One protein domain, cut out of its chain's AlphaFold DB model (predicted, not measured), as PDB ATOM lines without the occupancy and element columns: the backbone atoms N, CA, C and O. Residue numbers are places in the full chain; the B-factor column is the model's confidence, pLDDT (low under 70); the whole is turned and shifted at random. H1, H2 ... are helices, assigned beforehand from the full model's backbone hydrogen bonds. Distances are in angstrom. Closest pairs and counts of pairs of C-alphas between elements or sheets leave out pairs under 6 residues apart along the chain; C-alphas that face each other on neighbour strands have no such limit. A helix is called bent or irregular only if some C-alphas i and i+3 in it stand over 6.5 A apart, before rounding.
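What this domain is: This is residues 210 to 327 and 334 to 387 of the 418 residues of the protein "Type II restriction enzyme, methylase subunit" of Haloarculaceae archaeon HSR12-2 (UniProt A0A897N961). You are looking at a rod: a bundle of four helices, H1, H3, H4 and H7, side by side in a ring, with H8 beyond one end and the small helices H2, H5 and H6 toward the other. The bundle is up and down, each helix running against the one before it in the chain. The printed part has 172 residues with eight named helices, H1 to H8 in order, and no named strand: the class is all helix. It is only just loose, close to compact, with a radius of gyration of the C-alphas of 18.9 A and spans of 68 by 27 by 22 A.

Where its parts are: Find C-alpha 210 at (25.711, -42.845, 23.988); from there H1, the longest helix, runs 44.8 A through residues 210 to 240. H3, residues 255 to 281, spans 36.7 A; it is irregular, with C-alphas 261 and 264 7.7 A apart, and has a kink of 45 degrees near residue 262. H7, residues 350 to 370, spans 30.7 A from C-alpha 350 at (8.008, -19.777, 15.376). H4, residues 292 to 303, spans 17.1 A and is only just irregular, with C-alphas 297 and 300 6.8 A apart. The others are H2, residues 247 to 250, 4.9 A; H5, residues 315 to 320, 9.5 A; H6, residues 338 to 347, 14.4 A; and H8, residues 375 to 384, 14.3 A, ending at C-alpha 384, (13.986, -60.824, 30.641).

How they stand to each other: Start at H1, which touches H3 at a shallow tilt of 21 degrees, opposite ways; their closest C-alphas, Gln 212 and Ala 281, are 4.1 A apart. H3 and H4 form a helical hairpin, closest at the C-alphas of Ala 276 and Leu 292, 5.2 A. H4 touches H7, closest at the C-alphas of Phe 296 and Ser 364, 4.9 A. H7 touches H1 at 35.2 degrees, only just a steep tilt, closest at the C-alphas of Ala 218 and Ile 360, 6.5 A. H6 touches H1, closest at the C-alphas of Arg 232 and Leu 346, 6.1 A, and only just touches H5, with 3 pairs of C-alphas within 8 A. H2 and H3 touch only at the corner; H8 touches no helix. In H1, H6, H7 and H8 every O i to N i+4 pair is within hydrogen-bond range; the counts are 21 of 23 in H3, 4 of 8 in H4 and 1 of 2 in H5, and H2 is too short for one.

The domain as a whole: The two C-alphas farthest apart, Asn 334 and Gly 387, are 69.3 A apart. Residues 328 to 333 are not printed; C-alphas 327 and 334 are 14.8 A apart across this cut. The link from H4 to H5 is long. Look for pLDDT under 70 at residues 324 to 327 and 334 to 336; the mean of the printed part is 92.7.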
ATOM      1  N   GLU A 210      26.015 -43.878  24.991       95.88
ATOM      2  CA  GLU A 210      25.711 -42.845  23.988       95.88
ATOM      3  C   GLU A 210      24.204 -42.746  23.706       95.88
ATOM      4  O   GLU A 210      23.678 -41.645  23.569       95.88
ATOM      5  N   ASN A 211      23.495 -43.878  23.680       96.31
ATOM      6  CA  ASN A 211      22.048 -43.889  23.478       96.31
ATOM      7  C   ASN A 211      21.308 -43.409  24.731       96.31
ATOM      8  O   ASN A 211      20.309 -42.711  24.609       96.31
ATOM      9  N   GLN A 212      21.825 -43.727  25.924       97.12
ATOM     10  CA  GLN A 212      21.293 -43.221  27.195       97.12
ATOM     11  C   GLN A 212      21.407 -41.691  27.277       97.12
ATOM     12  O   GLN A 212      20.433 -41.012  27.586       97.12
ATOM     13  N   GLU A 213      22.583 -41.141  26.948       97.94
ATOM     14  CA  GLU A 213      22.822 -39.693  26.897       97.94
ATOM     15  C   GLU A 213      21.920 -39.021  25.851       97.94
ATOM     16  O   GLU A 213      21.251 -38.040  26.169       97.94
ATOM     17  N   ARG A 214      21.819 -39.594  24.643       97.75
ATOM     18  CA  ARG A 214      20.928 -39.099  23.581       97.75
ATOM     19  C   ARG A 214      19.464 -39.071  24.029       97.75
ATOM     20  O   ARG A 214      18.778 -38.084  23.785       97.75
ATOM     21  N   ALA A 215      18.988 -40.132  24.679       98.19
ATOM     22  CA  ALA A 215      17.619 -40.209  25.174       98.19
ATOM     23  C   ALA A 215      17.357 -39.192  26.298       98.19
ATOM     24  O   ALA A 215      16.322 -38.533  26.293       98.19
ATOM     25  N   ALA A 216      18.315 -38.995  27.210       98.50
ATOM     26  CA  ALA A 216      18.209 -37.989  28.266       98.50
ATOM     27  C   ALA A 216      18.126 -36.559  27.703       98.50
ATOM     28  O   ALA A 216      17.286 -35.773  28.134       98.50
ATOM     29  N   GLU A 217      18.967 -36.227  26.718       98.44
ATOM     30  CA  GLU A 217      18.918 -34.929  26.032       98.44
ATOM     31  C   GLU A 217      17.587 -34.744  25.288       98.44
ATOM     32  O   GLU A 217      16.974 -33.679  25.361       98.44
ATOM     33  N   ALA A 218      17.093 -35.792  24.626       98.56
ATOM     34  CA  ALA A 218      15.817 -35.758  23.922       98.56
ATOM     35  C   ALA A 218      14.616 -35.558  24.854       98.56
ATOM     36  O   ALA A 218      13.712 -34.801  24.508       98.56
ATOM     37  N   ALA A 219      14.620 -36.159  26.048       98.69
ATOM     38  CA  ALA A 219      13.587 -35.911  27.053       98.69
ATOM     39  C   ALA A 219      13.498 -34.413  27.406       98.69
ATOM     40  O   ALA A 219      12.402 -33.853  27.458       98.69
ATOM     41  N   GLU A 220      14.638 -33.723  27.553       98.69
ATOM     42  CA  GLU A 220      14.660 -32.272  27.789       98.69
ATOM     43  C   GLU A 220      14.111 -31.471  26.592       98.69
ATOM     44  O   GLU A 220      13.397 -30.479  26.787       98.69
ATOM     45  N   LEU A 221      14.407 -31.896  25.356       98.62
ATOM     46  CA  LEU A 221      13.862 -31.277  24.141       98.62
ATOM     47  C   LEU A 221      12.337 -31.424  24.075       98.62
ATOM     48  O   LEU A 221      11.638 -30.429  23.870       98.62
ATOM     49  N   VAL A 222      11.816 -32.632  24.308       98.75
ATOM     50  CA  VAL A 222      10.371 -32.910  24.307       98.75
ATOM     51  C   VAL A 222       9.667 -32.133  25.415       98.75
ATOM     52  O   VAL A 222       8.651 -31.491  25.147       98.75
ATOM     53  N   ALA A 223      10.231 -32.089  26.624       98.75
ATOM     54  CA  ALA A 223       9.683 -31.304  27.729       98.75
ATOM     55  C   ALA A 223       9.600 -29.804  27.385       98.75
ATOM     56  O   ALA A 223       8.595 -29.143  27.668       98.75
ATOM     57  N   ASN A 224      10.631 -29.257  26.731       98.62
ATOM     58  CA  ASN A 224      10.633 -27.875  26.246       98.62
ATOM     59  C   ASN A 224       9.557 -27.659  25.168       98.62
ATOM     60  O   ASN A 224       8.769 -26.717  25.261       98.62
ATOM     61  N   PHE A 225       9.466 -28.558  24.187       98.62
ATOM     62  CA  PHE A 225       8.474 -28.474  23.118       98.62
ATOM     63  C   PHE A 225       7.044 -28.559  23.662       98.62
ATOM     64  O   PHE A 225       6.190 -27.750  23.291       98.62
ATOM     65  N   ARG A 226       6.791 -29.462  24.613       98.62
ATOM     66  CA  ARG A 226       5.517 -29.593  25.328       98.62
ATOM     67  C   ARG A 226       5.156 -28.315  26.076       98.62
ATOM     68  O   ARG A 226       4.049 -27.808  25.906       98.62
ATOM     69  N   ALA A 227       6.092 -27.746  26.838       98.50
ATOM     70  CA  ALA A 227       5.874 -26.495  27.565       98.50
ATOM     71  C   ALA A 227       5.555 -25.322  26.621       98.50
ATOM     72  O   ALA A 227       4.596 -24.585  26.849       98.50
ATOM     73  N   GLN A 228       6.307 -25.190  25.526       98.19
ATOM     74  CA  GLN A 228       6.077 -24.170  24.502       98.19
ATOM     75  C   GLN A 228       4.745 -24.341  23.764       98.19
ATOM     76  O   GLN A 228       4.109 -23.352  23.390       98.19
ATOM     77  N   THR A 229       4.325 -25.587  23.542       98.25
ATOM     78  CA  THR A 229       3.025 -25.914  22.948       98.25
ATOM     79  C   THR A 229       1.901 -25.507  23.897       98.25
ATOM     80  O   THR A 229       0.980 -24.798  23.493       98.25
ATOM     81  N   ALA A 230       2.008 -25.864  25.179       98.38
ATOM     82  CA  ALA A 230       1.035 -25.499  26.204       98.38
ATOM     83  C   ALA A 230       0.902 -23.973  26.375       98.38
ATOM     84  O   ALA A 230      -0.216 -23.463  26.436       98.38
ATOM     85  N   GLU A 231       2.015 -23.233  26.387       97.94
ATOM     86  CA  GLU A 231       2.014 -21.764  26.478       97.94
ATOM     87  C   GLU A 231       1.313 -21.112  25.274       97.94
ATOM     88  O   GLU A 231       0.519 -20.179  25.434       97.94
ATOM     89  N   ARG A 232       1.534 -21.633  24.060       96.81
ATOM     90  CA  ARG A 232       0.844 -21.155  22.850       96.81
ATOM     91  C   ARG A 232      -0.653 -21.448  22.891       96.81
ATOM     92  O   ARG A 232      -1.443 -20.572  22.539       96.81
ATOM     93  N   LEU A 233      -1.053 -22.625  23.370       97.62
ATOM     94  CA  LEU A 233      -2.463 -22.976  23.567       97.62
ATOM     95  C   LEU A 233      -3.135 -22.076  24.619       97.62
ATOM     96  O   LEU A 233      -4.230 -21.570  24.384       97.62
ATOM     97  N   GLU A 234      -2.466 -21.786  25.738       97.88
ATOM     98  CA  GLU A 234      -2.978 -20.841  26.739       97.88
ATOM     99  C   GLU A 234      -3.102 -19.420  26.160       97.88
ATOM    100  O   GLU A 234      -4.080 -18.708  26.403       97.88
ATOM    101  N   THR A 235      -2.129 -18.999  25.353       96.62
ATOM    102  CA  THR A 235      -2.161 -17.701  24.667       96.62
ATOM    103  C   THR A 235      -3.329 -17.626  23.677       96.62
ATOM    104  O   THR A 235      -4.009 -16.596  23.612       96.62
ATOM    105  N   LEU A 236      -3.617 -18.716  22.954       95.75
ATOM    106  CA  LEU A 236      -4.799 -18.844  22.096       95.75
ATOM    107  C   LEU A 236      -6.105 -18.720  22.892       95.75
ATOM    108  O   LEU A 236      -6.994 -17.983  22.465       95.75
ATOM    109  N   ASP A 237      -6.206 -19.350  24.063       96.25
ATOM    110  CA  ASP A 237      -7.383 -19.234  24.937       96.25
ATOM    111  C   ASP A 237      -7.604 -17.794  25.405       96.25
ATOM    112  O   ASP A 237      -8.720 -17.264  25.376       96.25
ATOM    113  N   GLN A 238      -6.525 -17.119  25.805       96.50
ATOM    114  CA  GLN A 238      -6.581 -15.715  26.205       96.50
ATOM    115  C   GLN A 238      -6.998 -14.804  25.047       96.50
ATOM    116  O   GLN A 238      -7.695 -13.812  25.277       96.50
ATOM    117  N   LEU A 239      -6.576 -15.122  23.821       94.00
ATOM    118  CA  LEU A 239      -6.933 -14.385  22.615       94.00
ATOM    119  C   LEU A 239      -8.409 -14.594  22.251       94.00
ATOM    120  O   LEU A 239      -9.107 -13.613  21.996       94.00
ATOM    121  N   ALA A 240      -8.895 -15.837  22.308       93.31
ATOM    122  CA  ALA A 240     -10.290 -16.198  22.056       93.31
ATOM    123  C   ALA A 240     -11.263 -15.602  23.093       93.31
ATOM    124  O   ALA A 240     -12.425 -15.342  22.786       93.31
ATOM    125  N   ALA A 241     -10.797 -15.342  24.318       94.69
ATOM    126  CA  ALA A 241     -11.601 -14.738  25.381       94.69
ATOM    127  C   ALA A 241     -11.825 -13.215  25.234       94.69
ATOM    128  O   ALA A 241     -12.604 -12.636  26.000       94.69
ATOM    129  N   LEU A 242     -11.144 -12.536  24.301       93.12
ATOM    130  CA  LEU A 242     -11.311 -11.097  24.075       93.12
ATOM    131  C   LEU A 242     -12.597 -10.792  23.289       93.12
ATOM    132  O   LEU A 242     -12.836 -11.346  22.224       93.12
ATOM    133  N   GLU A 243     -13.401  -9.835  23.772       87.38
ATOM    134  CA  GLU A 243     -14.685  -9.458  23.143       87.38
ATOM    135  C   GLU A 243     -14.545  -8.896  21.714       87.38
ATOM    136  O   GLU A 243     -15.519  -8.872  20.961       87.38
ATOM    137  N   ASP A 244     -13.364  -8.392  21.348       85.50
ATOM    138  CA  ASP A 244     -13.068  -7.772  20.055       85.50
ATOM    139  C   ASP A 244     -12.304  -8.690  19.088       85.50
ATOM    140  O   ASP A 244     -11.796  -8.215  18.064       85.50
ATOM    141  N   VAL A 245     -12.208  -9.987  19.393       86.75
ATOM    142  CA  VAL A 245     -11.549 -10.991  18.552       86.75
ATOM    143  C   VAL A 245     -12.582 -11.959  17.987       86.75
ATOM    144  O   VAL A 245     -13.355 -12.568  18.715       86.75
ATOM    145  N   ASP A 246     -12.560 -12.105  16.666       88.00
ATOM    146  CA  ASP A 246     -13.247 -13.176  15.956       88.00
ATOM    147  C   ASP A 246     -12.168 -14.144  15.452       88.00
ATOM    148  O   ASP A 246     -11.294 -13.753  14.671       88.00
ATOM    149  N   MET A 247     -12.176 -15.373  15.976       90.00
ATOM    150  CA  MET A 247     -11.161 -16.386  15.670       90.00
ATOM    151  C   MET A 247     -11.272 -16.890  14.225       90.00
ATOM    152  O   MET A 247     -10.244 -17.192  13.620       90.00
ATOM    153  N   GLU A 248     -12.480 -16.936  13.653       89.81
ATOM    154  CA  GLU A 248     -12.682 -17.373  12.265       89.81
ATOM    155  C   GLU A 248     -12.107 -16.345  11.285       89.81
ATOM    156  O   GLU A 248     -11.451 -16.715  10.309       89.81
ATOM    157  N   ASP A 249     -12.319 -15.057  11.574       87.19
ATOM    158  CA  ASP A 249     -11.773 -13.946  10.788       87.19
ATOM    159  C   ASP A 249     -10.250 -13.805  10.953       87.19
ATOM    160  O   ASP A 249      -9.569 -13.350  10.029       87.19
ATOM    161  N   LEU A 250      -9.708 -14.138  12.132       87.19
ATOM    162  CA  LEU A 250      -8.280 -14.002  12.428       87.19
ATOM    163  C   LEU A 250      -7.438 -15.144  11.846       87.19
ATOM    164  O   LEU A 250      -6.310 -14.898  11.420       87.19
ATOM    165  N   PHE A 251      -7.977 -16.363  11.835       89.00
ATOM    166  CA  PHE A 251      -7.276 -17.574  11.415       89.00
ATOM    167  C   PHE A 251      -7.965 -18.210  10.204       89.00
ATOM    168  O   PHE A 251      -7.598 -17.966   9.052       89.00
ATOM    169  N   SER A 252      -8.966 -19.047  10.468       89.06
ATOM    170  CA  SER A 252      -9.879 -19.631   9.492       89.06
ATOM    171  C   SER A 252     -11.082 -20.243  10.219       89.06
ATOM    172  O   SER A 252     -10.995 -20.496  11.425       89.06
ATOM    173  N   PRO A 253     -12.189 -20.550   9.512       88.69
ATOM    174  CA  PRO A 253     -13.387 -21.108  10.138       88.69
ATOM    175  C   PRO A 253     -13.166 -22.420  10.902       88.69
ATOM    176  O   PRO A 253     -13.866 -22.674  11.870       88.69
ATOM    177  N   SER A 254     -12.212 -23.254  10.476       89.06
ATOM    178  CA  SER A 254     -11.947 -24.552  11.108       89.06
ATOM    179  C   SER A 254     -10.788 -24.525  12.102       89.06
ATOM    180  O   SER A 254     -10.625 -25.481  12.843       89.06
ATOM    181  N   PHE A 255      -9.972 -23.465  12.130       91.88
ATOM    182  CA  PHE A 255      -8.730 -23.442  12.909       91.88
ATOM    183  C   PHE A 255      -8.949 -23.746  14.390       91.88
ATOM    184  O   PHE A 255      -8.342 -24.667  14.929       91.88
ATOM    185  N   TYR A 256      -9.814 -22.965  15.040       90.75
ATOM    186  CA  TYR A 256      -9.995 -23.065  16.485       90.75
ATOM    187  C   TYR A 256     -10.684 -24.377  16.872       90.75
ATOM    188  O   TYR A 256     -10.278 -25.006  17.837       90.75
ATOM    189  N   GLU A 257     -11.656 -24.837  16.075       91.75
ATOM    190  CA  GLU A 257     -12.290 -26.152  16.249       91.75
ATOM    191  C   GLU A 257     -11.254 -27.282  16.172       91.75
ATOM    192  O   GLU A 257     -11.189 -28.104  17.076       91.75
ATOM    193  N   THR A 258     -10.377 -27.275  15.160       92.62
ATOM    194  CA  THR A 258      -9.307 -28.274  15.031       92.62
ATOM    195  C   THR A 258      -8.346 -28.248  16.219       92.62
ATOM    196  O   THR A 258      -7.994 -29.306  16.729       92.62
ATOM    197  N   VAL A 259      -7.928 -27.070  16.694       94.88
ATOM    198  CA  VAL A 259      -7.053 -26.982  17.876       94.88
ATOM    199  C   VAL A 259      -7.760 -27.537  19.117       94.88
ATOM    200  O   VAL A 259      -7.183 -28.362  19.817       94.88
ATOM    201  N   GLU A 260      -9.012 -27.152  19.369       94.62
ATOM    202  CA  GLU A 260      -9.771 -27.627  20.532       94.62
ATOM    203  C   GLU A 260     -10.010 -29.142  20.516       94.62
ATOM    204  O   GLU A 260      -9.958 -29.777  21.565       94.62
ATOM    205  N   GLU A 261     -10.238 -29.732  19.341       95.62
ATOM    206  CA  GLU A 261     -10.450 -31.177  19.202       95.62
ATOM    207  C   GLU A 261      -9.192 -32.010  19.482       95.62
ATOM    208  O   GLU A 261      -9.326 -33.157  19.898       95.62
ATOM    209  N   ASN A 262      -7.994 -31.458  19.260       95.88
ATOM    210  CA  ASN A 262      -6.741 -32.224  19.299       95.88
ATOM    211  C   ASN A 262      -5.791 -31.821  20.443       95.88
ATOM    212  O   ASN A 262      -4.886 -32.577  20.781       95.88
ATOM    213  N   ARG A 263      -5.966 -30.645  21.061       96.62
ATOM    214  CA  ARG A 263      -4.998 -30.085  22.024       96.62
ATOM    215  C   ARG A 263      -4.710 -30.960  23.243       96.62
ATOM    216  O   ARG A 263      -3.583 -30.931  23.725       96.62
ATOM    217  N   GLU A 264      -5.705 -31.684  23.761       97.12
ATOM    218  CA  GLU A 264      -5.501 -32.597  24.898       97.12
ATOM    219  C   GLU A 264      -4.624 -33.777  24.465       97.12
ATOM    220  O   GLU A 264      -3.582 -34.013  25.069       97.12
ATOM    221  N   GLU A 265      -4.965 -34.417  23.341       96.75
ATOM    222  CA  GLU A 265      -4.188 -35.518  22.760       96.75
ATOM    223  C   GLU A 265      -2.747 -35.104  22.435       96.75
ATOM    224  O   GLU A 265      -1.821 -35.863  22.700       96.75
ATOM    225  N   TRP A 266      -2.527 -33.892  21.913       98.00
ATOM    226  CA  TRP A 266      -1.175 -33.404  21.630       98.00
ATOM    227  C   TRP A 266      -0.300 -33.305  22.880       98.00
ATOM    228  O   TRP A 266       0.873 -33.669  22.838       98.00
ATOM    229  N   ILE A 267      -0.847 -32.781  23.979       98.50
ATOM    230  CA  ILE A 267      -0.092 -32.618  25.224       98.50
ATOM    231  C   ILE A 267       0.155 -33.974  25.884       98.50
ATOM    232  O   ILE A 267       1.288 -34.223  26.299       98.50
ATOM    233  N   ASP A 268      -0.859 -34.840  25.924       98.38
ATOM    234  CA  ASP A 268      -0.746 -36.188  26.488       98.38
ATOM    235  C   ASP A 268       0.282 -37.022  25.702       98.38
ATOM    236  O   ASP A 268       1.184 -37.608  26.292       98.38
ATOM    237  N   ALA A 269       0.245 -36.987  24.364       98.31
ATOM    238  CA  ALA A 269       1.194 -37.725  23.529       98.31
ATOM    239  C   ALA A 269       2.643 -37.216  23.661       98.31
ATOM    240  O   ALA A 269       3.583 -38.007  23.584       98.31
ATOM    241  N   LEU A 270       2.851 -35.910  23.876       98.69
ATOM    242  CA  LEU A 270       4.184 -35.375  24.177       98.69
ATOM    243  C   LEU A 270       4.673 -35.785  25.572       98.69
ATOM    244  O   LEU A 270       5.871 -35.978  25.749       98.69
ATOM    245  N   GLU A 271       3.781 -35.909  26.556       98.69
ATOM    246  CA  GLU A 271       4.128 -36.412  27.892       98.69
ATOM    247  C   GLU A 271       4.478 -37.908  27.865       98.69
ATOM    248  O   GLU A 271       5.452 -38.328  28.495       98.69
ATOM    249  N   ASP A 272       3.749 -38.697  27.074       98.62
ATOM    250  CA  ASP A 272       4.065 -40.104  26.829       98.62
ATOM    251  C   ASP A 272       5.423 -40.246  26.118       98.62
ATOM    252  O   ASP A 272       6.254 -41.062  26.520       98.62
ATOM    253  N   LEU A 273       5.698 -39.417  25.103       98.69
ATOM    254  CA  LEU A 273       6.988 -39.401  24.404       98.69
ATOM    255  C   LEU A 273       8.148 -38.981  25.320       98.69
ATOM    256  O   LEU A 273       9.217 -39.589  25.270       98.69
ATOM    257  N   GLU A 274       7.948 -37.966  26.168       98.69
ATOM    258  CA  GLU A 274       8.908 -37.557  27.204       98.69
ATOM    259  C   GLU A 274       9.233 -38.754  28.112       98.69
ATOM    260  O   GLU A 274      10.400 -39.113  28.269       98.69
ATOM    261  N   SER A 275       8.199 -39.448  28.599       98.50
ATOM    262  CA  SER A 275       8.334 -40.644  29.439       98.50
ATOM    263  C   SER A 275       9.059 -41.794  28.725       98.50
ATOM    264  O   SER A 275       9.841 -42.518  29.344       98.50
ATOM    265  N   ALA A 276       8.847 -41.963  27.415       98.56
ATOM    266  CA  ALA A 276       9.569 -42.949  26.612       98.56
ATOM    267  C   ALA A 276      11.070 -42.639  26.557       98.56
ATOM    268  O   ALA A 276      11.893 -43.518  26.825       98.56
ATOM    269  N   PHE A 277      11.442 -41.391  26.265       98.62
ATOM    270  CA  PHE A 277      12.842 -40.973  26.283       98.62
ATOM    271  C   PHE A 277      13.474 -41.133  27.671       98.62
ATOM    272  O   PHE A 277      14.586 -41.649  27.766       98.62
ATOM    273  N   GLU A 278      12.765 -40.786  28.747       98.62
ATOM    274  CA  GLU A 278      13.236 -41.015  30.118       98.62
ATOM    275  C   GLU A 278      13.468 -42.505  30.416       98.62
ATOM    276  O   GLU A 278      14.485 -42.863  31.011       98.62
ATOM    277  N   ALA A 279      12.579 -43.393  29.962       98.19
ATOM    278  CA  ALA A 279      12.747 -44.835  30.132       98.19
ATOM    279  C   ALA A 279      14.000 -45.352  29.403       98.19
ATOM    280  O   ALA A 279      14.780 -46.119  29.972       98.19
ATOM    281  N   TYR A 280      14.230 -44.894  28.169       98.00
ATOM    282  CA  TYR A 280      15.422 -45.241  27.392       98.00
ATOM    283  C   TYR A 280      16.699 -44.509  27.845       98.00
ATOM    284  O   TYR A 280      17.795 -44.921  27.465       98.00
ATOM    285  N   ALA A 281      16.602 -43.471  28.676       98.06
ATOM    286  CA  ALA A 281      17.759 -42.831  29.301       98.06
ATOM    287  C   ALA A 281      18.367 -43.679  30.434       98.06
ATOM    288  O   ALA A 281      19.526 -43.474  30.803       98.06
ATOM    289  N   ASN A 282      17.611 -44.637  30.978       96.94
ATOM    290  CA  ASN A 282      18.104 -45.540  32.013       96.94
ATOM    291  C   ASN A 282      19.089 -46.585  31.462       96.94
ATOM    292  O   ASN A 282      19.184 -46.848  30.258       96.94
ATOM    293  N   ASP A 283      19.833 -47.204  32.379       94.75
ATOM    294  CA  ASP A 283      20.801 -48.247  32.052       94.75
ATOM    295  C   ASP A 283      20.136 -49.472  31.395       94.75
ATOM    296  O   ASP A 283      18.967 -49.776  31.631       94.75
ATOM    297  N   GLY A 284      20.902 -50.225  30.599       93.94
ATOM    298  CA  GLY A 284      20.419 -51.444  29.941       93.94
ATOM    299  C   GLY A 284      19.920 -52.533  30.899       93.94
ATOM    300  O   GLY A 284      19.236 -53.450  30.456       93.94
ATOM    301  N   SER A 285      20.232 -52.443  32.197       95.19
ATOM    302  CA  SER A 285      19.685 -53.323  33.238       95.19
ATOM    303  C   SER A 285      18.262 -52.978  33.689       95.19
ATOM    304  O   SER A 285      17.662 -53.767  34.422       95.19
ATOM    305  N   GLU A 286      17.704 -51.844  33.257       96.25
ATOM    306  CA  GLU A 286      16.304 -51.503  33.502       96.25
ATOM    307  C   GLU A 286      15.422 -51.932  32.313       96.25
ATOM    308  O   GLU A 286      15.731 -51.602  31.154       96.25
ATOM    309  N   PRO A 287      14.340 -52.695  32.570       96.62
ATOM    310  CA  PRO A 287      13.386 -53.072  31.538       96.62
ATOM    311  C   PRO A 287      12.652 -51.831  31.029       96.62
ATOM    312  O   PRO A 287      12.347 -50.916  31.793       96.62
ATOM    313  N   VAL A 288      12.341 -51.825  29.736       97.56
ATOM    314  CA  VAL A 288      11.577 -50.759  29.082       97.56
ATOM    315  C   VAL A 288      10.316 -51.381  28.511       97.56
ATOM    316  O   VAL A 288      10.400 -52.413  27.847       97.56
ATOM    317  N   GLU A 289       9.158 -50.775  28.783       97.44
ATOM    318  CA  GLU A 289       7.888 -51.280  28.263       97.44
ATOM    319  C   GLU A 289       7.911 -51.299  26.732       97.44
ATOM    320  O   GLU A 289       8.215 -50.290  26.096       97.44
ATOM    321  N   ALA A 290       7.558 -52.442  26.139       97.00
ATOM    322  CA  ALA A 290       7.748 -52.684  24.712       97.00
ATOM    323  C   ALA A 290       7.112 -51.595  23.841       97.00
ATOM    324  O   ALA A 290       7.732 -51.133  22.886       97.00
ATOM    325  N   HIS A 291       5.906 -51.147  24.197       96.06
ATOM    326  CA  HIS A 291       5.128 -50.164  23.441       96.06
ATOM    327  C   HIS A 291       5.751 -48.757  23.388       96.06
ATOM    328  O   HIS A 291       5.379 -47.975  22.520       96.06
ATOM    329  N   LEU A 292       6.707 -48.420  24.265       97.62
ATOM    330  CA  LEU A 292       7.304 -47.077  24.294       97.62
ATOM    331  C   LEU A 292       8.079 -46.745  23.013       97.62
ATOM    332  O   LEU A 292       8.161 -45.584  22.630       97.62
ATOM    333  N   TYR A 293       8.592 -47.757  22.311       97.50
ATOM    334  CA  TYR A 293       9.185 -47.588  20.982       97.50
ATOM    335  C   TYR A 293       8.201 -46.993  19.965       97.50
ATOM    336  O   TYR A 293       8.600 -46.187  19.126       97.50
ATOM    337  N   ASP A 294       6.918 -47.360  20.050       96.88
ATOM    338  CA  ASP A 294       5.916 -46.965  19.058       96.88
ATOM    339  C   ASP A 294       5.671 -45.438  19.095       96.88
ATOM    340  O   ASP A 294       5.247 -44.846  18.103       96.88
ATOM    341  N   LEU A 295       6.007 -44.774  20.211       98.06
ATOM    342  CA  LEU A 295       5.931 -43.318  20.366       98.06
ATOM    343  C   LEU A 295       6.986 -42.585  19.526       98.06
ATOM    344  O   LEU A 295       6.711 -41.495  19.024       98.06
ATOM    345  N   PHE A 296       8.164 -43.185  19.316       97.75
ATOM    346  CA  PHE A 296       9.186 -42.619  18.431       97.75
ATOM    347  C   PHE A 296       8.733 -42.645  16.970       97.75
ATOM    348  O   PHE A 296       8.935 -41.668  16.252       97.75
ATOM    349  N   GLU A 297       8.085 -43.733  16.538       96.50
ATOM    350  CA  GLU A 297       7.521 -43.827  15.185       96.50
ATOM    351  C   GLU A 297       6.313 -42.897  15.005       96.50
ATOM    352  O   GLU A 297       6.155 -42.287  13.948       96.50
ATOM    353  N   TYR A 298       5.481 -42.742  16.039       96.19
ATOM    354  CA  TYR A 298       4.291 -41.889  15.990       96.19
ATOM    355  C   TYR A 298       4.602 -40.383  15.965       96.19
ATOM    356  O   TYR A 298       3.773 -39.593  15.511       96.19
ATOM    357  N   TYR A 299       5.783 -39.958  16.427       97.44
ATOM    358  CA  TYR A 299       6.096 -38.536  16.585       97.44
ATOM    359  C   TYR A 299       5.933 -37.714  15.294       97.44
ATOM    360  O   TYR A 299       5.441 -36.585  15.343       97.44
ATOM    361  N   GLU A 300       6.291 -38.272  14.130       94.31
ATOM    362  CA  GLU A 300       6.127 -37.579  12.842       94.31
ATOM    363  C   GLU A 300       4.652 -37.243  12.553       94.31
ATOM    364  O   GLU A 300       4.343 -36.138  12.095       94.31
ATOM    365  N   ASP A 301       3.735 -38.160  12.866       94.62
ATOM    366  CA  ASP A 301       2.296 -37.948  12.699       94.62
ATOM    367  C   ASP A 301       1.747 -36.962  13.743       94.62
ATOM    368  O   ASP A 301       0.940 -36.090  13.403       94.62
ATOM    369  N   LEU A 302       2.225 -37.054  14.990       95.94
ATOM    370  CA  LEU A 302       1.855 -36.153  16.085       95.94
ATOM    371  C   LEU A 302       2.199 -34.692  15.763       95.94
ATOM    372  O   LEU A 302       1.381 -33.781  15.944       95.94
ATOM    373  N   VAL A 303       3.420 -34.451  15.286       95.62
ATOM    374  CA  VAL A 303       3.909 -33.096  15.020       95.62
ATOM    375  C   VAL A 303       3.348 -32.540  13.708       95.62
ATOM    376  O   VAL A 303       3.016 -31.352  13.619       95.62
ATOM    377  N   GLY A 304       3.143 -33.406  12.713       93.06
ATOM    378  CA  GLY A 304       2.584 -33.051  11.416       93.06
ATOM    379  C   GLY A 304       3.432 -32.021  10.665       93.06
ATOM    380  O   GLY A 304       4.657 -32.046  10.684       93.06
ATOM    381  N   SER A 305       2.779 -31.104   9.948       89.62
ATOM    382  CA  SER A 305       3.465 -30.066   9.164       89.62
ATOM    383  C   SER A 305       2.849 -28.682   9.345       89.62
ATOM    384  O   SER A 305       1.683 -28.549   9.719       89.62
ATOM    385  N   SER A 306       3.598 -27.642   8.971       82.19
ATOM    386  CA  SER A 306       3.158 -26.238   8.912       82.19
ATOM    387  C   SER A 306       2.232 -25.933   7.720       82.19
ATOM    388  O   SER A 306       2.273 -24.863   7.112       82.19
ATOM    389  N   HIS A 307       1.372 -26.882   7.350       82.75
ATOM    390  CA  HIS A 307       0.410 -26.740   6.262       82.75
ATOM    391  C   HIS A 307      -1.017 -26.662   6.814       82.75
ATOM    392  O   HIS A 307      -1.387 -27.425   7.697       82.75
ATOM    393  N   TYR A 308      -1.874 -25.827   6.218       72.62
ATOM    394  CA  TYR A 308      -3.270 -25.607   6.650       72.62
ATOM    395  C   TYR A 308      -4.184 -26.852   6.654       72.62
ATOM    396  O   TYR A 308      -5.345 -26.754   7.039       72.62
ATOM    397  N   ALA A 309      -3.705 -27.986   6.143       79.31
ATOM    398  CA  ALA A 309      -4.436 -29.253   6.081       79.31
ATOM    399  C   ALA A 309      -3.840 -30.321   7.017       79.31
ATOM    400  O   ALA A 309      -4.285 -31.465   6.993       79.31
ATOM    401  N   SER A 310      -2.797 -29.959   7.767       87.56
ATOM    402  CA  SER A 310      -2.233 -30.771   8.839       87.56
ATOM    403  C   SER A 310      -3.172 -30.749  10.042       87.56
ATOM    404  O   SER A 310      -3.792 -29.723  10.307       87.56
ATOM    405  N   ASN A 311      -3.220 -31.856  10.779       86.38
ATOM    406  CA  ASN A 311      -3.870 -31.939  12.090       86.38
ATOM    407  C   ASN A 311      -2.846 -32.139  13.224       86.38
ATOM    408  O   ASN A 311      -3.241 -32.335  14.366       86.38
ATOM    409  N   GLY A 312      -1.547 -32.133  12.909       91.56
ATOM    410  CA  GLY A 312      -0.480 -32.207  13.907       91.56
ATOM    411  C   GLY A 312      -0.151 -30.837  14.492       91.56
ATOM    412  O   GLY A 312      -0.571 -29.807  13.960       91.56
ATOM    413  N   ILE A 313       0.642 -30.820  15.557       95.44
ATOM    414  CA  ILE A 313       0.959 -29.631  16.365       95.44
ATOM    415  C   ILE A 313       1.425 -28.430  15.515       95.44
ATOM    416  O   ILE A 313       0.979 -27.294  15.726       95.44
ATOM    417  N   LEU A 314       2.267 -28.662  14.500       94.88
ATOM    418  CA  LEU A 314       2.805 -27.593  13.651       94.88
ATOM    419  C   LEU A 314       1.760 -26.930  12.748       94.88
ATOM    420  O   LEU A 314       2.036 -25.863  12.198       94.88
ATOM    421  N   PHE A 315       0.542 -27.468  12.645       92.88
ATOM    422  CA  PHE A 315      -0.590 -26.810  11.985       92.88
ATOM    423  C   PHE A 315      -0.784 -25.367  12.471       92.88
ATOM    424  O   PHE A 315      -1.061 -24.473  11.667       92.88
ATOM    425  N   MET A 316      -0.589 -25.122  13.772       93.19
ATOM    426  CA  MET A 316      -0.742 -23.792  14.363       93.19
ATOM    427  C   MET A 316       0.221 -22.765  13.758       93.19
ATOM    428  O   MET A 316      -0.159 -21.621  13.495       93.19
ATOM    429  N   THR A 317       1.449 -23.197  13.460       92.06
ATOM    430  CA  THR A 317       2.522 -22.324  12.966       92.06
ATOM    431  C   THR A 317       2.209 -21.721  11.599       92.06
ATOM    432  O   THR A 317       2.524 -20.556  11.376       92.06
ATOM    433  N   TYR A 318       1.451 -22.434  10.749       88.56
ATOM    434  CA  TYR A 318       0.992 -21.917   9.454       88.56
ATOM    435  C   TYR A 318       0.310 -20.553   9.584       88.56
ATOM    436  O   TYR A 318       0.470 -19.689   8.725       88.56
ATOM    437  N   TYR A 319      -0.483 -20.359  10.638       86.81
ATOM    438  CA  TYR A 319      -1.179 -19.097  10.850       86.81
ATOM    439  C   TYR A 319      -0.337 -18.082  11.612       86.81
ATOM    440  O   TYR A 319      -0.456 -16.887  11.345       86.81
ATOM    441  N   PHE A 320       0.511 -18.536  12.532       88.69
ATOM    442  CA  PHE A 320       1.358 -17.647  13.326       88.69
ATOM    443  C   PHE A 320       2.398 -16.926  12.459       88.69
ATOM    444  O   PHE A 320       2.614 -15.731  12.655       88.69
ATOM    445  N   ASP A 321       2.913 -17.594  11.423       83.19
ATOM    446  CA  ASP A 321       3.833 -17.014  10.432       83.19
ATOM    447  C   ASP A 321       3.198 -15.916   9.566       83.19
ATOM    448  O   ASP A 321       3.892 -15.080   8.983       83.19
ATOM    449  N   ASN A 322       1.868 -15.896   9.458       78.50
ATOM    450  CA  ASN A 322       1.152 -14.924   8.631       78.50
ATOM    451  C   ASN A 322       0.876 -13.597   9.355       78.50
ATOM    452  O   ASN A 322       0.350 -12.664   8.737       78.50
ATOM    453  N   PHE A 323       1.205 -13.479  10.644       77.31
ATOM    454  CA  PHE A 323       1.060 -12.220  11.362       77.31
ATOM    455  C   PHE A 323       2.185 -11.248  10.980       77.31
ATOM    456  O   PHE A 323       3.359 -11.498  11.227       77.31
ATOM    457  N   GLU A 324       1.834 -10.104  10.380       58.31
ATOM    458  CA  GLU A 324       2.808  -9.040  10.105       58.31
ATOM    459  C   GLU A 324       3.403  -8.507  11.422       58.31
ATOM    460  O   GLU A 324       2.662  -8.114  12.332       58.31
ATOM    461  N   GLU A 325       4.738  -8.436  11.516       52.66
ATOM    462  CA  GLU A 325       5.402  -7.730  12.616       52.66
ATOM    463  C   GLU A 325       4.869  -6.285  12.687       52.66
ATOM    464  O   GLU A 325       4.832  -5.585  11.668       52.66
ATOM    465  N   PRO A 326       4.450  -5.794  13.867       47.59
ATOM    466  CA  PRO A 326       3.853  -4.474  13.972       47.59
ATOM    467  C   PRO A 326       4.839  -3.396  13.514       47.59
ATOM    468  O   PRO A 326       5.927  -3.230  14.069       47.59
ATOM    469  N   ASP A 327       4.423  -2.612  12.518       42.03
ATOM    470  CA  ASP A 327       5.190  -1.485  12.001       42.03
ATOM    471  C   ASP A 327       5.484  -0.499  13.153       42.03
ATOM    472  O   ASP A 327       4.575   0.118  13.725       42.03
ATOM    473  N   ASN A 334      -1.286   5.527  22.608       47.19
ATOM    474  CA  ASN A 334      -1.825   4.517  23.516       47.19
ATOM    475  C   ASN A 334      -1.026   3.229  23.283       47.19
ATOM    476  O   ASN A 334      -0.828   2.843  22.137       47.19
ATOM    477  N   GLY A 335      -0.503   2.603  24.342       53.94
ATOM    478  CA  GLY A 335       0.338   1.402  24.229       53.94
ATOM    479  C   GLY A 335      -0.295   0.263  23.412       53.94
ATOM    480  O   GLY A 335      -1.493   0.276  23.138       53.94
ATOM    481  N   VAL A 336       0.522  -0.729  23.038       62.16
ATOM    482  CA  VAL A 336       0.101  -1.915  22.266       62.16
ATOM    483  C   VAL A 336      -1.136  -2.551  22.912       62.16
ATOM    484  O   VAL A 336      -1.126  -2.827  24.115       62.16
ATOM    485  N   SER A 337      -2.205  -2.747  22.134       84.25
ATOM    486  CA  SER A 337      -3.453  -3.355  22.624       84.25
ATOM    487  C   SER A 337      -3.213  -4.789  23.115       84.25
ATOM    488  O   SER A 337      -2.324  -5.470  22.607       84.25
ATOM    489  N   ARG A 338      -4.006  -5.281  24.083       86.94
ATOM    490  CA  ARG A 338      -3.851  -6.657  24.602       86.94
ATOM    491  C   ARG A 338      -3.928  -7.704  23.483       86.94
ATOM    492  O   ARG A 338      -3.120  -8.622  23.474       86.94
ATOM    493  N   ARG A 339      -4.822  -7.506  22.508       88.19
ATOM    494  CA  ARG A 339      -4.925  -8.319  21.286       88.19
ATOM    495  C   ARG A 339      -3.603  -8.384  20.514       88.19
ATOM    496  O   ARG A 339      -3.149  -9.467  20.181       88.19
ATOM    497  N   GLN A 340      -2.975  -7.238  20.246       86.25
ATOM    498  CA  GLN A 340      -1.694  -7.192  19.530       86.25
ATOM    499  C   GLN A 340      -0.557  -7.836  20.328       86.25
ATOM    500  O   GLN A 340       0.300  -8.461  19.724       86.25
ATOM    501  N   GLN A 341      -0.556  -7.715  21.662       89.31
ATOM    502  CA  GLN A 341       0.439  -8.389  22.506       89.31
ATOM    503  C   GLN A 341       0.357  -9.913  22.360       89.31
ATOM    504  O   GLN A 341       1.376 -10.529  22.091       89.31
ATOM    505  N   LEU A 342      -0.848 -10.487  22.472       92.31
ATOM    506  CA  LEU A 342      -1.071 -11.932  22.336       92.31
ATOM    507  C   LEU A 342      -0.732 -12.439  20.925       92.31
ATOM    508  O   LEU A 342      -0.121 -13.488  20.777       92.31
ATOM    509  N   ILE A 343      -1.069 -11.675  19.878       90.94
ATOM    510  CA  ILE A 343      -0.694 -12.019  18.494       90.94
ATOM    511  C   ILE A 343       0.832 -12.010  18.319       90.94
ATOM    512  O   ILE A 343       1.381 -12.925  17.714       90.94
ATOM    513  N   SER A 344       1.528 -11.003  18.857       89.19
ATOM    514  CA  SER A 344       2.996 -10.959  18.817       89.19
ATOM    515  C   SER A 344       3.645 -12.082  19.626       89.19
ATOM    516  O   SER A 344       4.721 -12.531  19.257       89.19
ATOM    517  N   GLU A 345       3.012 -12.527  20.710       92.50
ATOM    518  CA  GLU A 345       3.461 -13.659  21.525       92.50
ATOM    519  C   GLU A 345       3.345 -14.981  20.750       92.50
ATOM    520  O   GLU A 345       4.325 -15.713  20.667       92.50
ATOM    521  N   LEU A 346       2.218 -15.223  20.066       92.88
ATOM    522  CA  LEU A 346       2.033 -16.397  19.198       92.88
ATOM    523  C   LEU A 346       2.993 -16.426  17.997       92.88
ATOM    524  O   LEU A 346       3.469 -17.493  17.624       92.88
ATOM    525  N   ALA A 347       3.273 -15.263  17.399       90.94
ATOM    526  CA  ALA A 347       4.189 -15.130  16.263       90.94
ATOM    527  C   ALA A 347       5.674 -15.144  16.668       90.94
ATOM    528  O   ALA A 347       6.555 -15.219  15.814       90.94
ATOM    529  N   SER A 348       5.983 -15.028  17.962       91.19
ATOM    530  CA  SER A 348       7.364 -14.975  18.430       91.19
ATOM    531  C   SER A 348       7.995 -16.367  18.422       91.19
ATOM    532  O   SER A 348       7.433 -17.321  18.960       91.19
ATOM    533  N   GLY A 349       9.206 -16.465  17.865       91.56
ATOM    534  CA  GLY A 349      10.015 -17.686  17.912       91.56
ATOM    535  C   GLY A 349       9.353 -18.887  17.236       91.56
ATOM    536  O   GLY A 349       9.468 -19.995  17.749       91.56
ATOM    537  N   VAL A 350       8.606 -18.673  16.145       93.00
ATOM    538  CA  VAL A 350       8.008 -19.777  15.376       93.00
ATOM    539  C   VAL A 350       9.090 -20.614  14.693       93.00
ATOM    540  O   VAL A 350       9.019 -21.833  14.788       93.00
ATOM    541  N   ASP A 351      10.117 -19.975  14.116       92.69
ATOM    542  CA  ASP A 351      11.279 -20.667  13.538       92.69
ATOM    543  C   ASP A 351      11.962 -21.566  14.589       92.69
ATOM    544  O   ASP A 351      12.069 -22.767  14.386       92.69
ATOM    545  N   ASP A 352      12.313 -21.019  15.763       95.06
ATOM    546  CA  ASP A 352      12.946 -21.788  16.852       95.06
ATOM    547  C   ASP A 352      12.055 -22.951  17.352       95.06
ATOM    548  O   ASP A 352      12.550 -23.982  17.804       95.06
ATOM    549  N   TYR A 353      10.728 -22.787  17.307       96.19
ATOM    550  CA  TYR A 353       9.763 -23.819  17.697       96.19
ATOM    551  C   TYR A 353       9.627 -24.926  16.641       96.19
ATOM    552  O   TYR A 353       9.473 -26.092  17.003       96.19
ATOM    553  N   GLN A 354       9.699 -24.575  15.353       95.69
ATOM    554  CA  GLN A 354       9.766 -25.535  14.248       95.69
ATOM    555  C   GLN A 354      11.100 -26.293  14.266       95.69
ATOM    556  O   GLN A 354      11.086 -27.517  14.176       95.69
ATOM    557  N   ASP A 355      12.219 -25.598  14.481       96.94
ATOM    558  CA  ASP A 355      13.544 -26.212  14.616       96.94
ATOM    559  C   ASP A 355      13.567 -27.221  15.779       96.94
ATOM    560  O   ASP A 355      14.068 -28.329  15.630       96.94
ATOM    561  N   LEU A 356      12.945 -26.891  16.921       97.75
ATOM    562  CA  LEU A 356      12.830 -27.817  18.054       97.75
ATOM    563  C   LEU A 356      12.017 -29.080  17.715       97.75
ATOM    564  O   LEU A 356      12.358 -30.171  18.171       97.75
ATOM    565  N   ALA A 357      10.943 -28.942  16.934       97.75
ATOM    566  CA  ALA A 357      10.168 -30.084  16.457       97.75
ATOM    567  C   ALA A 357      10.991 -30.980  15.516       97.75
ATOM    568  O   ALA A 357      10.957 -32.206  15.634       97.75
ATOM    569  N   ASP A 358      11.757 -30.373  14.610       97.62
ATOM    570  CA  ASP A 358      12.640 -31.097  13.695       97.62
ATOM    571  C   ASP A 358      13.781 -31.803  14.456       97.62
ATOM    572  O   ASP A 358      14.048 -32.977  14.193       97.62
ATOM    573  N   ASP A 359      14.380 -31.161  15.465       98.06
ATOM    574  CA  ASP A 359      15.413 -31.765  16.323       98.06
ATOM    575  C   ASP A 359      14.889 -33.025  17.045       98.06
ATOM    576  O   ASP A 359      15.552 -34.067  17.064       98.06
ATOM    577  N   ILE A 360      13.675 -32.975  17.612       98.44
ATOM    578  CA  ILE A 360      13.050 -34.144  18.262       98.44
ATOM    579  C   ILE A 360      12.772 -35.248  17.239       98.44
ATOM    580  O   ILE A 360      12.952 -36.429  17.551       98.44
ATOM    581  N   LYS A 361      12.361 -34.890  16.016       97.94
ATOM    582  CA  LYS A 361      12.130 -35.859  14.941       97.94
ATOM    583  C   LYS A 361      13.414 -36.596  14.585       97.94
ATOM    584  O   LYS A 361      13.414 -37.826  14.568       97.94
ATOM    585  N   GLU A 362      14.505 -35.868  14.358       97.94
ATOM    586  CA  GLU A 362      15.805 -36.462  14.032       97.94
ATOM    587  C   GLU A 362      16.268 -37.435  15.125       97.94
ATOM    588  O   GLU A 362      16.743 -38.536  14.827       97.94
ATOM    589  N   VAL A 363      16.091 -37.069  16.399       97.69
ATOM    590  CA  VAL A 363      16.467 -37.949  17.511       97.69
ATOM    591  C   VAL A 363      15.523 -39.148  17.642       97.69
ATOM    592  O   VAL A 363      16.000 -40.256  17.889       97.69
ATOM    593  N   SER A 364      14.217 -38.975  17.423       98.00
ATOM    594  CA  SER A 364      13.238 -40.075  17.431       98.00
ATOM    595  C   SER A 364      13.551 -41.110  16.346       98.00
ATOM    596  O   SER A 364      13.599 -42.305  16.630       98.00
ATOM    597  N   GLU A 365      13.871 -40.665  15.127       97.12
ATOM    598  CA  GLU A 365      14.300 -41.540  14.025       97.12
ATOM    599  C   GLU A 365      15.612 -42.273  14.352       97.12
ATOM    600  O   GLU A 365      15.749 -43.472  14.089       97.12
ATOM    601  N   ALA A 366      16.578 -41.575  14.959       96.25
ATOM    602  CA  ALA A 366      17.840 -42.176  15.377       96.25
ATOM    603  C   ALA A 366      17.631 -43.257  16.450       96.25
ATOM    604  O   ALA A 366      18.218 -44.334  16.357       96.25
ATOM    605  N   MET A 367      16.773 -42.998  17.441       95.50
ATOM    606  CA  MET A 367      16.411 -43.973  18.473       95.50
ATOM    607  C   MET A 367      15.687 -45.181  17.883       95.50
ATOM    608  O   MET A 367      16.067 -46.318  18.159       95.50
ATOM    609  N   ALA A 368      14.696 -44.947  17.020       95.44
ATOM    610  CA  ALA A 368      13.935 -46.009  16.372       95.44
ATOM    611  C   ALA A 368      14.816 -46.922  15.498       95.44
ATOM    612  O   ALA A 368      14.510 -48.103  15.338       95.44
ATOM    613  N   SER A 369      15.927 -46.404  14.960       95.38
ATOM    614  CA  SER A 369      16.904 -47.195  14.203       95.38
ATOM    615  C   SER A 369      17.811 -48.070  15.078       95.38
ATOM    616  O   SER A 369      18.348 -49.060  14.573       95.38
ATOM    617  N   ASP A 370      18.030 -47.701  16.342       94.38
ATOM    618  CA  ASP A 370      18.923 -48.409  17.269       94.38
ATOM    619  C   ASP A 370      18.175 -49.460  18.122       94.38
ATOM    620  O   ASP A 370      18.801 -50.238  18.842       94.38
ATOM    621  N   ILE A 371      16.840 -49.504  18.036       95.25
ATOM    622  CA  ILE A 371      15.963 -50.418  18.782       95.25
ATOM    623  C   ILE A 371      15.324 -51.430  17.809       95.25
ATOM    624  O   ILE A 371      14.958 -51.053  16.693       95.25
ATOM    625  N   PRO A 372      15.149 -52.712  18.194       95.31
ATOM    626  CA  PRO A 372      14.395 -53.669  17.388       95.31
ATOM    627  C   PRO A 372      12.970 -53.176  17.099       95.31
ATOM    628  O   PRO A 372      12.211 -52.871  18.017       95.31
ATOM    629  N   SER A 373      12.597 -53.131  15.820       93.62
ATOM    630  CA  SER A 373      11.248 -52.727  15.398       93.62
ATOM    631  C   SER A 373      10.195 -53.798  15.680       93.62
ATOM    632  O   SER A 373       9.030 -53.473  15.924       93.62
ATOM    633  N   ASP A 374      10.593 -55.073  15.699       96.19
ATOM    634  CA  ASP A 374       9.691 -56.170  16.029       96.19
ATOM    635  C   ASP A 374       9.218 -56.064  17.488       96.19
ATOM    636  O   ASP A 374      10.008 -55.890  18.420       96.19
ATOM    637  N   TRP A 375       7.901 -56.121  17.686       96.81
ATOM    638  CA  TRP A 375       7.303 -56.007  19.012       96.81
ATOM    639  C   TRP A 375       7.643 -57.206  19.902       96.81
ATOM    640  O   TRP A 375       7.838 -57.015  21.100       96.81
ATOM    641  N   ALA A 376       7.748 -58.418  19.346       97.19
ATOM    642  CA  ALA A 376       8.043 -59.613  20.129       97.19
ATOM    643  C   ALA A 376       9.459 -59.555  20.713       97.19
ATOM    644  O   ALA A 376       9.637 -59.870  21.887       97.19
ATOM    645  N   ASP A 377      10.437 -59.059  19.949       97.06
ATOM    646  CA  ASP A 377      11.807 -58.850  20.439       97.06
ATOM    647  C   ASP A 377      11.833 -57.875  21.629       97.06
ATOM    648  O   ASP A 377      12.467 -58.136  22.656       97.06
ATOM    649  N   ARG A 378      11.094 -56.760  21.527       97.19
ATOM    650  CA  ARG A 378      10.963 -55.771  22.609       97.19
ATOM    651  C   ARG A 378      10.222 -56.336  23.822       97.19
ATOM    652  O   ARG A 378      10.651 -56.114  24.950       97.19
ATOM    653  N   ALA A 379       9.138 -57.074  23.603       98.12
ATOM    654  CA  ALA A 379       8.326 -57.662  24.662       98.12
ATOM    655  C   ALA A 379       9.072 -58.776  25.412       98.12
ATOM    656  O   ALA A 379       8.977 -58.846  26.635       98.12
ATOM    657  N   LEU A 380       9.858 -59.598  24.707       97.88
ATOM    658  CA  LEU A 380      10.769 -60.566  25.322       97.88
ATOM    659  C   LEU A 380      11.845 -59.851  26.135       97.88
ATOM    660  O   LEU A 380      12.055 -60.191  27.295       97.88
ATOM    661  N   SER A 381      12.466 -58.816  25.565       97.31
ATOM    662  CA  SER A 381      13.466 -58.013  26.267       97.31
ATOM    663  C   SER A 381      12.914 -57.389  27.554       97.31
ATOM    664  O   SER A 381      13.574 -57.456  28.593       97.31
ATOM    665  N   GLU A 382      11.698 -56.838  27.532       97.69
ATOM    666  CA  GLU A 382      11.031 -56.281  28.716       97.69
ATOM    667  C   GLU A 382      10.934 -57.314  29.849       97.69
ATOM    668  O   GLU A 382      11.276 -57.009  30.993       97.69
ATOM    669  N   ILE A 383      10.518 -58.545  29.530       97.50
ATOM    670  CA  ILE A 383      10.294 -59.590  30.534       97.50
ATOM    671  C   ILE A 383      11.565 -60.351  30.934       97.50
ATOM    672  O   ILE A 383      11.483 -61.166  31.844       97.50
ATOM    673  N   THR A 384      12.721 -60.138  30.293       97.31
ATOM    674  CA  THR A 384      13.986 -60.824  30.641       97.31
ATOM    675  C   THR A 384      15.078 -59.897  31.174       97.31
ATOM    676  O   THR A 384      15.976 -60.363  31.878       97.31
ATOM    677  N   THR A 385      14.994 -58.584  30.927       97.44
ATOM    678  CA  THR A 385      16.056 -57.618  31.279       97.44
ATOM    679  C   THR A 385      16.461 -57.679  32.757       97.44
ATOM    680  O   THR A 385      17.646 -57.693  33.090       97.44
ATOM    681  N   ALA A 386      15.482 -57.772  33.659       95.94
ATOM    682  CA  ALA A 386      15.699 -57.849  35.105       95.94
ATOM    683  C   ALA A 386      15.635 -59.291  35.658       95.94
ATOM    684  O   ALA A 386      15.474 -59.488  36.864       95.94
ATOM    685  N   GLY A 387      15.750 -60.290  34.780       96.69
ATOM    686  CA  GLY A 387      15.347 -61.674  35.016       96.69
ATOM    687  C   GLY A 387      13.902 -61.877  34.578       96.69
ATOM    688  O   GLY A 387      13.197 -60.907  34.316       96.69
TER     689      GLY A 387